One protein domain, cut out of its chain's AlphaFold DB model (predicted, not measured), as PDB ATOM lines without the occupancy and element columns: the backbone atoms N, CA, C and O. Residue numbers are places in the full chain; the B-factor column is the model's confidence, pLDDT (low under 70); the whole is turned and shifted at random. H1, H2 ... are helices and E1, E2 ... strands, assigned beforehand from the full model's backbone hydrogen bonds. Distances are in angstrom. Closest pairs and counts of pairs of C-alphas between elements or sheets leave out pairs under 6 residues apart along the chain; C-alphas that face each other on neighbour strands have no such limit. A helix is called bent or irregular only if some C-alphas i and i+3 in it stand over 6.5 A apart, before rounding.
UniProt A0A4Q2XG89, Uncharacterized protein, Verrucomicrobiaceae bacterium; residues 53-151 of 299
ATOM      1  N   PHE A  53     191.792 141.196 158.804       41.66
ATOM      2  CA  PHE A  53     191.769 140.695 157.436       41.66
ATOM      3  C   PHE A  53     193.144 140.906 156.821       41.66
ATOM      4  O   PHE A  53     193.416 141.904 156.168       41.66
ATOM      5  N   ASN A  54     194.024 139.936 157.034       39.47
ATOM      6  CA  ASN A  54     195.207 139.797 156.203       39.47
ATOM      7  C   ASN A  54     194.710 139.586 154.756       39.47
ATOM      8  O   ASN A  54     194.116 138.542 154.477       39.47
ATOM      9  N   THR A  55     194.850 140.581 153.875       45.12
ATOM     10  CA  THR A  55     194.569 140.538 152.425       45.12
ATOM     11  C   THR A  55     195.560 139.593 151.742       45.12
ATOM     12  O   THR A  55     196.380 139.969 150.912       45.12
ATOM     13  N   SER A  56     195.518 138.330 152.159       51.03
ATOM     14  CA  SER A  56     196.427 137.281 151.741       51.03
ATOM     15  C   SER A  56     196.201 136.971 150.270       51.03
ATOM     16  O   SER A  56     195.190 136.366 149.931       51.03
ATOM     17  N   VAL A  57     197.151 137.391 149.434       74.62
ATOM     18  CA  VAL A  57     197.490 136.838 148.113       74.62
ATOM     19  C   VAL A  57     196.281 136.274 147.355       74.62
ATOM     20  O   VAL A  57     196.205 135.079 147.060       74.62
ATOM     21  N   PHE A  58     195.295 137.128 147.069       91.12
ATOM     22  CA  PHE A  58     194.215 136.727 146.179       91.12
ATOM     23  C   PHE A  58     194.799 136.484 144.789       91.12
ATOM     24  O   PHE A  58     195.561 137.302 144.274       91.12
ATOM     25  N   VAL A  59     194.428 135.374 144.163       92.75
ATOM     26  CA  VAL A  59     194.732 135.147 142.750       92.75
ATOM     27  C   VAL A  59     193.608 135.709 141.888       92.75
ATOM     28  O   VAL A  59     192.439 135.746 142.296       92.75
ATOM     29  N   SER A  60     193.974 136.144 140.683       91.06
ATOM     30  CA  SER A  60     193.025 136.716 139.734       91.06
ATOM     31  C   SER A  60     191.990 135.680 139.310       91.06
ATOM     32  O   SER A  60     192.305 134.500 139.134       91.06
ATOM     33  N   THR A  61     190.758 136.138 139.103       93.94
ATOM     34  CA  THR A  61     189.695 135.314 138.523       93.94
ATOM     35  C   THR A  61     189.305 135.720 137.110       93.94
ATOM     36  O   THR A  61     188.472 135.075 136.481       93.94
ATOM     37  N   GLY A  62     189.902 136.790 136.579       90.62
ATOM     38  CA  GLY A  62     189.454 137.416 135.333       90.62
ATOM     39  C   GLY A  62     188.119 138.162 135.459       90.62
ATOM     40  O   GLY A  62     187.688 138.790 134.499       90.62
ATOM     41  N   ASN A  63     187.473 138.138 136.630       92.69
ATOM     42  CA  ASN A  63     186.304 138.951 136.939       92.69
ATOM     43  C   ASN A  63     186.635 139.868 138.131       92.69
ATOM     44  O   ASN A  63     186.925 139.355 139.213       92.69
ATOM     45  N   PRO A  64     186.560 141.205 137.982       91.12
ATOM     46  CA  PRO A  64     186.955 142.143 139.036       91.12
ATOM     47  C   PRO A  64     186.084 142.051 140.294       91.12
ATOM     48  O   PRO A  64     186.481 142.532 141.349       91.12
ATOM     49  N   ARG A  65     184.914 141.406 140.220       93.75
ATOM     50  CA  ARG A  65     184.068 141.136 141.385       93.75
ATOM     51  C   ARG A  65     184.679 140.112 142.343       93.75
ATOM     52  O   ARG A  65     184.366 140.140 143.532       93.75
ATOM     53  N   TRP A  66     185.520 139.207 141.849       95.69
ATOM     54  CA  TRP A  66     185.950 138.025 142.589       95.69
ATOM     55  C   TRP A  66     187.467 137.970 142.747       95.69
ATOM     56  O   TRP A  66     188.205 137.968 141.762       95.69
ATOM     57  N   GLY A  67     187.938 137.831 143.984       94.69
ATOM     58  CA  GLY A  67     189.292 137.359 144.289       94.69
ATOM     59  C   GLY A  67     189.236 135.907 144.744       94.69
ATOM     60  O   GLY A  67     188.326 135.547 145.480       94.69
ATOM     61  N   TYR A  68     190.166 135.047 144.334       95.31
ATOM     62  CA  TYR A  68     190.238 133.691 144.893       95.31
ATOM     63  C   TYR A  68     191.351 133.608 145.937       95.31
ATOM     64  O   TYR A  68     192.489 133.959 145.648       95.31
ATOM     65  N   ASP A  69     191.028 133.159 147.149       93.69
ATOM     66  CA  ASP A  69     191.998 132.934 148.222       93.69
ATOM     67  C   ASP A  69     192.435 131.459 148.204       93.69
ATOM     68  O   ASP A  69     191.644 130.584 148.591       93.69
ATOM     69  N   PRO A  70     193.669 131.151 147.761       90.81
ATOM     70  CA  PRO A  70     194.140 129.775 147.662       90.81
ATOM     71  C   PRO A  70     194.382 129.129 149.030       90.81
ATOM     72  O   PRO A  70     194.340 127.907 149.121       90.81
ATOM     73  N   TYR A  71     194.599 129.910 150.091       89.50
ATOM     74  CA  TYR A  71     194.827 129.379 151.436       89.50
ATOM     75  C   TYR A  71     193.520 128.976 152.108       89.50
ATOM     76  O   TYR A  71     193.455 127.981 152.828       89.50
ATOM     77  N   ASN A  72     192.457 129.740 151.856       91.31
ATOM     78  CA  ASN A  72     191.147 129.444 152.422       91.31
ATOM     79  C   ASN A  72     190.270 128.613 151.478       91.31
ATOM     80  O   ASN A  72     189.168 128.246 151.873       91.31
ATOM     81  N   TYR A  73     190.690 128.322 150.246       93.12
ATOM     82  CA  TYR A  73     189.869 127.618 149.252       93.12
ATOM     83  C   TYR A  73     188.482 128.261 149.072       93.12
ATOM     84  O   TYR A  73     187.448 127.594 149.089       93.12
ATOM     85  N   SER A  74     188.432 129.589 148.993       94.69
ATOM     86  CA  SER A  74     187.180 130.350 148.897       94.69
ATOM     87  C   SER A  74     187.359 131.573 148.017       94.69
ATOM     88  O   SER A  74     188.456 132.115 147.901       94.69
ATOM     89  N   TYR A  75     186.264 132.032 147.428       96.38
ATOM     90  CA  TYR A  75     186.233 133.290 146.699       96.38
ATOM     91  C   TYR A  75     185.893 134.429 147.654       96.38
ATOM     92  O   TYR A  75     185.106 134.249 148.571       96.38
ATOM     93  N   TYR A  76     186.461 135.602 147.443       95.94
ATOM     94  CA  TYR A  76     186.078 136.841 148.093       95.94
ATOM     95  C   TYR A  76     185.295 137.691 147.092       95.94
ATOM     96  O   TYR A  76     185.792 137.985 146.006       95.94
ATOM     97  N   ASP A  77     184.057 138.033 147.443       95.06
ATOM     98  CA  ASP A  77     183.192 138.923 146.667       95.06
ATOM     99  C   ASP A  77     183.465 140.367 147.095       95.06
ATOM    100  O   ASP A  77     183.063 140.774 148.191       95.06
ATOM    101  N   TYR A  78     184.130 141.149 146.244       93.75
ATOM    102  CA  TYR A  78     184.466 142.541 146.551       93.75
ATOM    103  C   TYR A  78     183.222 143.423 146.706       93.75
ATOM    104  O   TYR A  78     183.235 144.359 147.507       93.75
ATOM    105  N   ASN A  79     182.118 143.089 146.027       93.62
ATOM    106  CA  ASN A  79     180.885 143.874 146.097       93.62
ATOM    107  C   ASN A  79     180.179 143.687 147.440       93.62
ATOM    108  O   ASN A  79     179.699 144.649 148.034       93.62
ATOM    109  N   SER A  80     180.101 142.443 147.923       90.62
ATOM    110  CA  SER A  80     179.400 142.132 149.173       90.62
ATOM    111  C   SER A  80     180.313 142.020 150.396       90.62
ATOM    112  O   SER A  80     179.805 141.886 151.507       90.62
ATOM    113  N   ARG A  81     181.639 142.121 150.211       93.44
ATOM    114  CA  ARG A  81     182.673 142.041 151.260       93.44
ATOM    115  C   ARG A  81     182.569 140.753 152.085       93.44
ATOM    116  O   ARG A  81     182.658 140.756 153.315       93.44
ATOM    117  N   ARG A  82     182.313 139.640 151.394       93.88
ATOM    118  CA  ARG A  82     182.088 138.314 151.985       93.88
ATOM    119  C   ARG A  82     182.895 137.258 151.260       93.88
ATOM    120  O   ARG A  82     183.092 137.338 150.051       93.88
ATOM    121  N   TYR A  83     183.271 136.221 151.997       95.88
ATOM    122  CA  TYR A  83     183.767 134.997 151.388       95.88
ATOM    123  C   TYR A  83     182.600 134.132 150.897       95.88
ATOM    124  O   TYR A  83     181.578 134.019 151.572       95.88
ATOM    125  N   TYR A  84     182.772 133.507 149.743       96.56
ATOM    126  CA  TYR A  84     181.892 132.523 149.134       96.56
ATOM    127  C   TYR A  84     182.633 131.186 149.033       96.56
ATOM    128  O   TYR A  84     183.729 131.109 148.468       96.56
ATOM    129  N   ASP A  85     182.038 130.136 149.594       95.00
ATOM    130  CA  ASP A  85     182.565 128.777 149.518       95.00
ATOM    131  C   ASP A  85     182.006 128.069 148.272       95.00
ATOM    132  O   ASP A  85     180.791 127.855 148.198       95.00
ATOM    133  N   PRO A  86     182.851 127.680 147.303       94.56
ATOM    134  CA  PRO A  86     182.383 127.070 146.059       94.56
ATOM    135  C   PRO A  86     181.884 125.631 146.222       94.56
ATOM    136  O   PRO A  86     181.216 125.116 145.332       94.56
ATOM    137  N   TYR A  87     182.205 124.967 147.331       94.25
ATOM    138  CA  TYR A  87     181.815 123.578 147.584       94.25
ATOM    139  C   TYR A  87     180.646 123.494 148.565       94.25
ATOM    140  O   TYR A  87     179.799 122.613 148.454       94.25
ATOM    141  N   LEU A  88     180.558 124.430 149.515       94.06
ATOM    142  CA  LEU A  88     179.381 124.562 150.382       94.06
ATOM    143  C   LEU A  88     178.272 125.418 149.751       94.06
ATOM    144  O   LEU A  88     177.194 125.520 150.334       94.06
ATOM    145  N   ASN A  89     178.528 126.009 148.578       94.00
ATOM    146  CA  ASN A  89     177.602 126.839 147.810       94.00
ATOM    147  C   ASN A  89     176.925 127.924 148.659       94.00
ATOM    148  O   ASN A  89     175.701 128.061 148.654       94.00
ATOM    149  N   GLY A  90     177.712 128.703 149.398       94.94
ATOM    150  CA  GLY A  90     177.156 129.724 150.279       94.94
ATOM    151  C   GLY A  90     178.150 130.788 150.709       94.94
ATOM    152  O   GLY A  90     179.366 130.611 150.635       94.94
ATOM    153  N   TYR A  91     177.604 131.902 151.189       96.38
ATOM    154  CA  TYR A  91     178.369 133.009 151.741       96.38
ATOM    155  C   TYR A  91     178.641 132.839 153.232       96.38
ATOM    156  O   TYR A  91     177.784 132.427 154.017       96.38
ATOM    157  N   TYR A  92     179.831 133.256 153.635       95.06
ATOM    158  CA  TYR A  92     180.151 133.555 155.019       95.06
ATOM    159  C   TYR A  92     179.556 134.911 155.433       95.06
ATOM    160  O   TYR A  92     179.310 135.767 154.577       95.06
ATOM    161  N   PRO A  93     179.328 135.142 156.739       93.38
ATOM    162  CA  PRO A  93     178.942 136.460 157.236       93.38
ATOM    163  C   PRO A  93     179.940 137.552 156.826       93.38
ATOM    164  O   PRO A  93     181.134 137.288 156.662       93.38
ATOM    165  N   ILE A  94     179.454 138.789 156.693       90.12
ATOM    166  CA  ILE A  94     180.316 139.955 156.442       90.12
ATOM    167  C   ILE A  94     181.354 140.041 157.559       90.12
ATOM    168  O   ILE A  94     181.032 139.877 158.734       90.12
ATOM    169  N   GLY A  95     182.609 140.256 157.176       87.19
ATOM    170  CA  GLY A  95     183.716 140.324 158.119       87.19
ATOM    171  C   GLY A  95     184.106 138.982 158.753       87.19
ATOM    172  O   GLY A  95     184.942 138.936 159.654       87.19
ATOM    173  N   TYR A  96     183.551 137.862 158.291       89.75
ATOM    174  CA  TYR A  96     184.036 136.551 158.690       89.75
ATOM    175  C   TYR A  96     184.992 135.992 157.642       89.75
ATOM    176  O   TYR A  96     184.597 135.662 156.523       89.75
ATOM    177  N   ARG A  97     186.255 135.822 158.039       88.06
ATOM    178  CA  ARG A  97     187.221 135.049 157.263       88.06
ATOM    179  C   ARG A  97     187.076 133.557 157.598       88.06
ATOM    180  O   ARG A  97     187.222 133.194 158.777       88.06
ATOM    181  N   PRO A  98     186.798 132.693 156.604       90.44
ATOM    182  CA  PRO A  98     186.699 131.263 156.831       90.44
ATOM    183  C   PRO A  98     188.019 130.693 157.352       90.44
ATOM    184  O   PRO A  98     189.089 131.191 157.000       90.44
ATOM    185  N   PRO A  99     187.959 129.663 158.210       87.19
ATOM    186  CA  PRO A  99     189.159 128.987 158.671       87.19
ATOM    187  C   PRO A  99     189.860 128.293 157.498       87.19
ATOM    188  O   PRO A  99     189.202 127.847 156.550       87.19
ATOM    189  N   VAL A 100     191.187 128.190 157.593       87.56
ATOM    190  CA  VAL A 100     192.011 127.396 156.675       87.56
ATOM    191  C   VAL A 100     191.668 125.924 156.866       87.56
ATOM    192  O   VAL A 100     191.553 125.429 157.991       87.56
ATOM    193  N   VAL A 101     191.482 125.231 155.751       85.69
ATOM    194  CA  VAL A 101     191.106 123.825 155.727       85.69
ATOM    195  C   VAL A 101     191.983 123.110 154.711       85.69
ATOM    196  O   VAL A 101     192.077 123.543 153.570       85.69
ATOM    197  N   TYR A 102     192.611 122.012 155.122       88.44
ATOM    198  CA  TYR A 102     193.476 121.195 154.277       88.44
ATOM    199  C   TYR A 102     192.713 120.023 153.658       88.44
ATOM    200  O   TYR A 102     191.743 119.519 154.230       88.44
ATOM    201  N   GLY A 103     193.183 119.571 152.493       88.81
ATOM    202  CA  GLY A 103     192.587 118.457 151.745       88.81
ATOM    203  C   GLY A 103     191.386 118.848 150.878       88.81
ATOM    204  O   GLY A 103     190.823 117.993 150.199       88.81
ATOM    205  N   VAL A 104     191.012 120.131 150.879       91.69
ATOM    206  CA  VAL A 104     190.035 120.702 149.949       91.69
ATOM    207  C   VAL A 104     190.737 120.901 148.600       91.69
ATOM    208  O   VAL A 104     191.814 121.497 148.569       91.69
ATOM    209  N   PRO A 105     190.199 120.398 147.479       93.75
ATOM    210  CA  PRO A 105     190.755 120.699 146.170       93.75
ATOM    211  C   PRO A 105     190.530 122.174 145.818       93.75
ATOM    212  O   PRO A 105     189.638 122.834 146.347       93.75
ATOM    213  N   HIS A 106     191.324 122.701 144.893       94.12
ATOM    214  CA  HIS A 106     190.994 123.985 144.282       94.12
ATOM    215  C   HIS A 106     189.829 123.825 143.290       94.12
ATOM    216  O   HIS A 106     189.670 122.746 142.702       94.12
ATOM    217  N   PRO A 107     189.020 124.881 143.069       93.31
ATOM    218  CA  PRO A 107     187.968 124.877 142.065       93.31
ATOM    219  C   PRO A 107     188.486 124.468 140.690       93.31
ATOM    220  O   PRO A 107     189.646 124.699 140.335       93.31
ATOM    221  N   TYR A 108     187.602 123.869 139.895       92.81
ATOM    222  CA  TYR A 108     187.949 123.418 138.554       92.81
ATOM    223  C   TYR A 108     188.524 124.563 137.705       92.81
ATOM    224  O   TYR A 108     187.969 125.660 137.656       92.81
ATOM    225  N   GLY A 109     189.635 124.284 137.019       92.31
ATOM    226  CA  GLY A 109     190.350 125.255 136.191       92.31
ATOM    227  C   GLY A 109     191.334 126.149 136.952       92.31
ATOM    228  O   GLY A 109     191.955 127.005 136.323       92.31
ATOM    229  N   TYR A 110     191.513 125.948 138.263       92.81
ATOM    230  CA  TYR A 110     192.587 126.588 139.021       92.81
ATOM    231  C   TYR A 110     193.967 126.287 138.420       92.81
ATOM    232  O   TYR A 110     194.299 125.145 138.094       92.81
ATOM    233  N   ARG A 111     194.785 127.333 138.310       91.75
ATOM    234  CA  ARG A 111     196.190 127.319 137.896       91.75
ATOM    235  C   ARG A 111     196.973 128.238 138.832       91.75
ATOM    236  O   ARG A 111     196.404 129.104 139.496       91.75
ATOM    237  N   ARG A 112     198.299 128.091 138.878       85.75
ATOM    238  CA  ARG A 112     199.144 129.014 139.652       85.75
ATOM    239  C   ARG A 112     198.906 130.452 139.165       85.75
ATOM    240  O   ARG A 112     199.206 130.762 138.020       85.75
ATOM    241  N   GLY A 113     198.335 131.293 140.029       84.00
ATOM    242  CA  GLY A 113     198.037 132.701 139.738       84.00
ATOM    243  C   GLY A 113     196.665 132.988 139.113       84.00
ATOM    244  O   GLY A 113     196.326 134.159 138.951       84.00
ATOM    245  N   TYR A 114     195.851 131.971 138.814       92.69
ATOM    246  CA  TYR A 114     194.525 132.169 138.228       92.69
ATOM    247  C   TYR A 114     193.510 131.127 138.702       92.69
ATOM    248  O   TYR A 114     193.782 129.929 138.704       92.69
ATOM    249  N   CYS A 115     192.304 131.569 139.041       95.12
ATOM    250  CA  CYS A 115     191.187 130.686 139.350       95.12
ATOM    251  C   CYS A 115     189.923 131.191 138.655       95.12
ATOM    252  O   CYS A 115     189.512 132.302 138.967       95.12
ATOM    253  N   PRO A 116     189.256 130.420 137.781       94.81
ATOM    254  CA  PRO A 116     188.027 130.870 137.133       94.81
ATOM    255  C   PRO A 116     187.002 131.398 138.145       94.81
ATOM    256  O   PRO A 116     186.954 130.896 139.276       94.81
ATOM    257  N   PRO A 117     186.162 132.376 137.769       94.31
ATOM    258  CA  PRO A 117     185.161 132.909 138.678       94.31
ATOM    259  C   PRO A 117     184.105 131.833 138.988       94.31
ATOM    260  O   PRO A 117     183.899 130.912 138.185       94.31
ATOM    261  N   PRO A 118     183.415 131.924 140.136       93.31
ATOM    262  CA  PRO A 118     182.373 130.968 140.484       93.31
ATOM    263  C   PRO A 118     181.244 131.023 139.443       93.31
ATOM    264  O   PRO A 118     180.691 132.086 139.166       93.31
ATOM    265  N   ARG A 119     180.916 129.866 138.852       86.88
ATOM    266  CA  ARG A 119     179.927 129.754 137.761       86.88
ATOM    267  C   ARG A 119     178.483 129.851 138.250       86.88
ATOM    268  O   ARG A 119     177.656 130.476 137.598       86.88
ATOM    269  N   TYR A 120     178.197 129.241 139.396       86.38
ATOM    270  CA  TYR A 120     176.864 129.192 139.984       86.38
ATOM    271  C   TYR A 120     176.949 129.711 141.406       86.38
ATOM    272  O   TYR A 120     177.524 129.063 142.272       86.38
ATOM    273  N   ILE A 121     176.415 130.907 141.629       90.62
ATOM    274  CA  ILE A 121     176.454 131.559 142.932       90.62
ATOM    275  C   ILE A 121     175.080 131.414 143.570       90.62
ATOM    276  O   ILE A 121     174.083 131.911 143.051       90.62
ATOM    277  N   SER A 122     175.042 130.761 144.724       90.25
ATOM    278  CA  SER A 122     173.863 130.748 145.586       90.25
ATOM    279  C   SER A 122     173.863 131.986 146.481       90.25
ATOM    280  O   SER A 122     174.908 132.391 146.987       90.25
ATOM    281  N   SER A 123     172.690 132.580 146.702       86.25
ATOM    282  CA  SER A 123     172.508 133.708 147.627       86.25
ATOM    283  C   SER A 123     172.494 133.290 149.105       86.25
ATOM    284  O   SER A 123     172.476 134.158 149.980       86.25
ATOM    285  N   GLY A 124     172.501 131.985 149.391       89.38
ATOM    286  CA  GLY A 124     172.423 131.435 150.741       89.38
ATOM    287  C   GLY A 124     173.676 131.656 151.592       89.38
ATOM    288  O   GLY A 124     174.756 131.983 151.096       89.38
ATOM    289  N   TYR A 125     173.527 131.435 152.897       92.44
ATOM    290  CA  TYR A 125     174.627 131.463 153.861       92.44
ATOM    291  C   TYR A 125     175.122 130.052 154.178       92.44
ATOM    292  O   TYR A 125     174.341 129.101 154.224       92.44
ATOM    293  N   VAL A 126     176.415 129.927 154.471       90.88
ATOM    294  CA  VAL A 126     176.966 128.692 155.036       90.88
ATOM    295  C   VAL A 126     176.461 128.551 156.475       90.88
ATOM    296  O   VAL A 126     176.850 129.311 157.362       90.88
ATOM    297  N   SER A 127     175.588 127.575 156.728       87.81
ATOM    298  CA  SER A 127     175.158 127.249 158.091       87.81
ATOM    299  C   SER A 127     176.303 126.617 158.888       87.81
ATOM    300  O   SER A 127     177.160 125.931 158.329       87.81
ATOM    301  N   ASN A 128     176.347 126.882 160.199       89.31
ATOM    302  CA  ASN A 128     177.425 126.443 161.096       89.31
ATOM    303  C   ASN A 128     178.836 126.766 160.568       89.31
ATOM    304  O   ASN A 128     179.772 125.993 160.741       89.31
ATOM    305  N   TYR A 129     179.002 127.941 159.955       88.06
ATOM    306  CA  TYR A 129     180.216 128.386 159.257       88.06
ATOM    307  C   TYR A 129     181.532 128.335 160.063       88.06
ATOM    308  O   TYR A 129     182.618 128.455 159.489       88.06
ATOM    309  N   ARG A 130     181.452 128.221 161.394       89.31
ATOM    310  CA  ARG A 130     182.612 128.083 162.289       89.31
ATOM    311  C   ARG A 130     183.242 126.691 162.216       89.31
ATOM    312  O   ARG A 130     184.459 126.579 162.344       89.31
ATOM    313  N   ASP A 131     182.419 125.675 161.981       90.19
ATOM    314  CA  ASP A 131     182.812 124.273 161.865       90.19
ATOM    315  C   ASP A 131     182.761 123.846 160.393       90.19
ATOM    316  O   ASP A 131     181.879 123.121 159.921       90.19
ATOM    317  N   ARG A 132     183.695 124.407 159.626       89.50
ATOM    318  CA  ARG A 132     183.745 124.233 158.175       89.50
ATOM    319  C   ARG A 132     184.149 122.810 157.795       89.50
ATOM    320  O   ARG A 132     183.618 122.275 156.826       89.50
ATOM    321  N   GLU A 133     185.038 122.185 158.567       92.19
ATOM    322  CA  GLU A 133     185.409 120.777 158.384       92.19
ATOM    323  C   GLU A 133     184.200 119.851 158.488       92.19
ATOM    324  O   GLU A 133     183.996 119.031 157.594       92.19
ATOM    325  N   SER A 134     183.369 119.998 159.524       91.62
ATOM    326  CA  SER A 134     182.156 119.187 159.657       91.62
ATOM    327  C   SER A 134     181.213 119.390 158.474       91.62
ATOM    328  O   SER A 134     180.684 118.423 157.922       91.62
ATOM    329  N   ARG A 135     181.048 120.633 157.998       92.25
ATOM    330  CA  ARG A 135     180.246 120.921 156.795       92.25
ATOM    331  C   ARG A 135     180.780 120.200 155.561       92.25
ATOM    332  O   ARG A 135     179.985 119.627 154.821       92.25
ATOM    333  N   TYR A 136     182.097 120.167 155.372       93.19
ATOM    334  CA  TYR A 136     182.695 119.385 154.299       93.19
ATOM    335  C   TYR A 136     182.482 117.893 154.495       93.19
ATOM    336  O   TYR A 136     181.955 117.241 153.602       93.19
ATOM    337  N   ARG A 137     182.794 117.331 155.659       92.06
ATOM    338  CA  ARG A 137     182.645 115.887 155.895       92.06
ATOM    339  C   ARG A 137     181.212 115.381 155.721       92.06
ATOM    340  O   ARG A 137     181.031 114.214 155.374       92.06
ATOM    341  N   ASN A 138     180.222 116.248 155.929       91.69
ATOM    342  CA  ASN A 138     178.802 115.968 155.708       91.69
ATOM    343  C   ASN A 138     178.334 116.190 154.258       91.69
ATOM    344  O   ASN A 138     177.185 115.898 153.938       91.69
ATOM    345  N   SER A 139     179.194 116.699 153.378       91.00
ATOM    346  CA  SER A 139     178.917 116.805 151.944       91.00
ATOM    347  C   SER A 139     179.146 115.472 151.220       91.00
ATOM    348  O   SER A 139     179.791 114.558 151.739       91.00
ATOM    349  N   SER A 140     178.626 115.365 149.998       91.62
ATOM    350  CA  SER A 140     178.732 114.170 149.151       91.62
ATOM    351  C   SER A 140     180.072 114.035 148.420       91.62
ATOM    352  O   SER A 140     180.271 113.071 147.683       91.62
ATOM    353  N   TYR A 141     181.008 114.973 148.593       91.56
ATOM    354  CA  TYR A 141     182.286 114.921 147.889       91.56
ATOM    355  C   TYR A 141     183.203 113.830 148.458       91.56
ATOM    356  O   TYR A 141     183.468 113.788 149.659       91.56
ATOM    357  N   GLY A 142     183.778 112.996 147.582       92.19
ATOM    358  CA  GLY A 142     184.703 111.928 147.990       92.19
ATOM    359  C   GLY A 142     185.941 112.443 148.738       92.19
ATOM    360  O   GLY A 142     186.342 111.872 149.749       92.19
ATOM    361  N   TRP A 143     186.489 113.588 148.316       92.75
ATOM    362  CA  TRP A 143     187.621 114.237 148.990       92.75
ATOM    363  C   TRP A 143     187.261 114.803 150.366       92.75
ATOM    364  O   TRP A 143     188.150 115.101 151.157       92.75
ATOM    365  N   ALA A 144     185.979 114.967 150.692       92.94
ATOM    366  CA  ALA A 144     185.610 115.695 151.893       92.94
ATOM    367  C   ALA A 144     185.834 114.909 153.192       92.94
ATOM    368  O   ALA A 144     185.934 115.504 154.263       92.94
ATOM    369  N   LYS A 145     185.966 113.580 153.123       89.81
ATOM    370  CA  LYS A 145     186.197 112.728 154.304       89.81
ATOM    371  C   LYS A 145     187.595 112.888 154.906       89.81
ATOM    372  O   LYS A 145     187.755 112.753 156.115       89.81
ATOM    373  N   GLN A 146     188.584 113.230 154.085       90.56
ATOM    374  CA  GLN A 146     189.979 113.446 154.496       90.56
ATOM    375  C   GLN A 146     190.269 114.891 154.929       90.56
ATOM    376  O   GLN A 146     191.390 115.212 155.320       90.56
ATOM    377  N   VAL A 147     189.265 115.766 154.867       90.06
ATOM    378  CA  VAL A 147     189.402 117.182 155.199       90.06
ATOM    379  C   VAL A 147     189.736 117.375 156.671       90.06
ATOM    380  O   VAL A 147     189.160 116.705 157.535       90.06
ATOM    381  N   ARG A 148     190.646 118.316 156.941       87.00
ATOM    382  CA  ARG A 148     191.051 118.730 158.288       87.00
ATOM    383  C   ARG A 148     191.121 120.247 158.361       87.00
ATOM    384  O   ARG A 148     191.852 120.874 157.596       87.00
ATOM    385  N   GLN A 149     190.371 120.846 159.272       83.56
ATOM    386  CA  GLN A 149     190.465 122.269 159.555       83.56
ATOM    387  C   GLN A 149     191.690 122.525 160.428       83.56
ATOM    388  O   GLN A 149     191.939 121.819 161.406       83.56
ATOM    389  N   GLN A 150     192.466 123.551 160.077       76.81
ATOM    390  CA  GLN A 150     193.527 124.004 160.961       76.81
ATOM    391  C   GLN A 150     192.872 124.503 162.256       76.81
ATOM    392  O   GLN A 150     191.942 125.320 162.179       76.81
ATOM    393  N   PRO A 151     193.308 124.041 163.443       65.56
ATOM    394  CA  PRO A 151     192.786 124.577 164.686       65.56
ATOM    395  C   PRO A 151     192.990 126.091 164.664       65.56
ATOM    396  O   PRO A 151     194.107 126.576 164.466       65.56
TER     397      PRO A 151
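What this domain is: This is residues 53 to 151 of the 299 residues of an uncharacterized protein of Verrucomicrobiaceae bacterium (UniProt A0A4Q2XG89). With little regular structure, this is a rounded mass of loops round a small sheet of three strands, with two short helices making a corner at one end. The 99 printed residues hold E1, E2, E3, H1, H2 in that order, mixed in class, with 23 residues in named elements. The sheet E1-E2-E3 is antiparallel, a meander, each strand the antiparallel neighbour of the one before. The whole is compact, radius of gyration of the C-alphas 12.5 A, spans 32 by 27 by 26 A.

How they stand to each other: Residues 59 to 60 pair antiparallel with 67 to 68 of E1, residues 66 to 69. E1 and E2, residues 74 to 77, form a hairpin at 148 degrees; N 76 and O 67 are 2.7 A apart, within hydrogen-bond range. E2 and E3, residues 82 to 85, form another at 145 degrees, with N 84 and O 75 at 2.7 A. H1, residues 132 to 137, is not on the sheet. H1 and H2, residues 142 to 146, touch only at the corner; their closest C-alphas, of Arg 137 and Ala 144, are 5.0 A apart. Every O i to N i+4 pair is within range in H1; H2 has 0 of 1, and 0 of 2 O i to N i+3 pairs. H2 is only just irregular, C-alphas 142 and 145 being 6.54 A apart.

Where its parts are: E1 begins at C-alpha 66 (185.950, 138.025, 142.589); E1 and E2 each span 9.7 A, E3 9.9 A. H1 spans 8.7 A; H2, 8.5 A, ends at C-alpha 146 (189.979, 113.446, 154.496).

The domain as a whole: The C-alphas farthest apart, of Pro 64 and Lys 145, are 33.2 A apart. The printed part has no cut; the link from E3 to H1, 46 residues, is long. Residues 53 to 56 and 151 have pLDDT under 70.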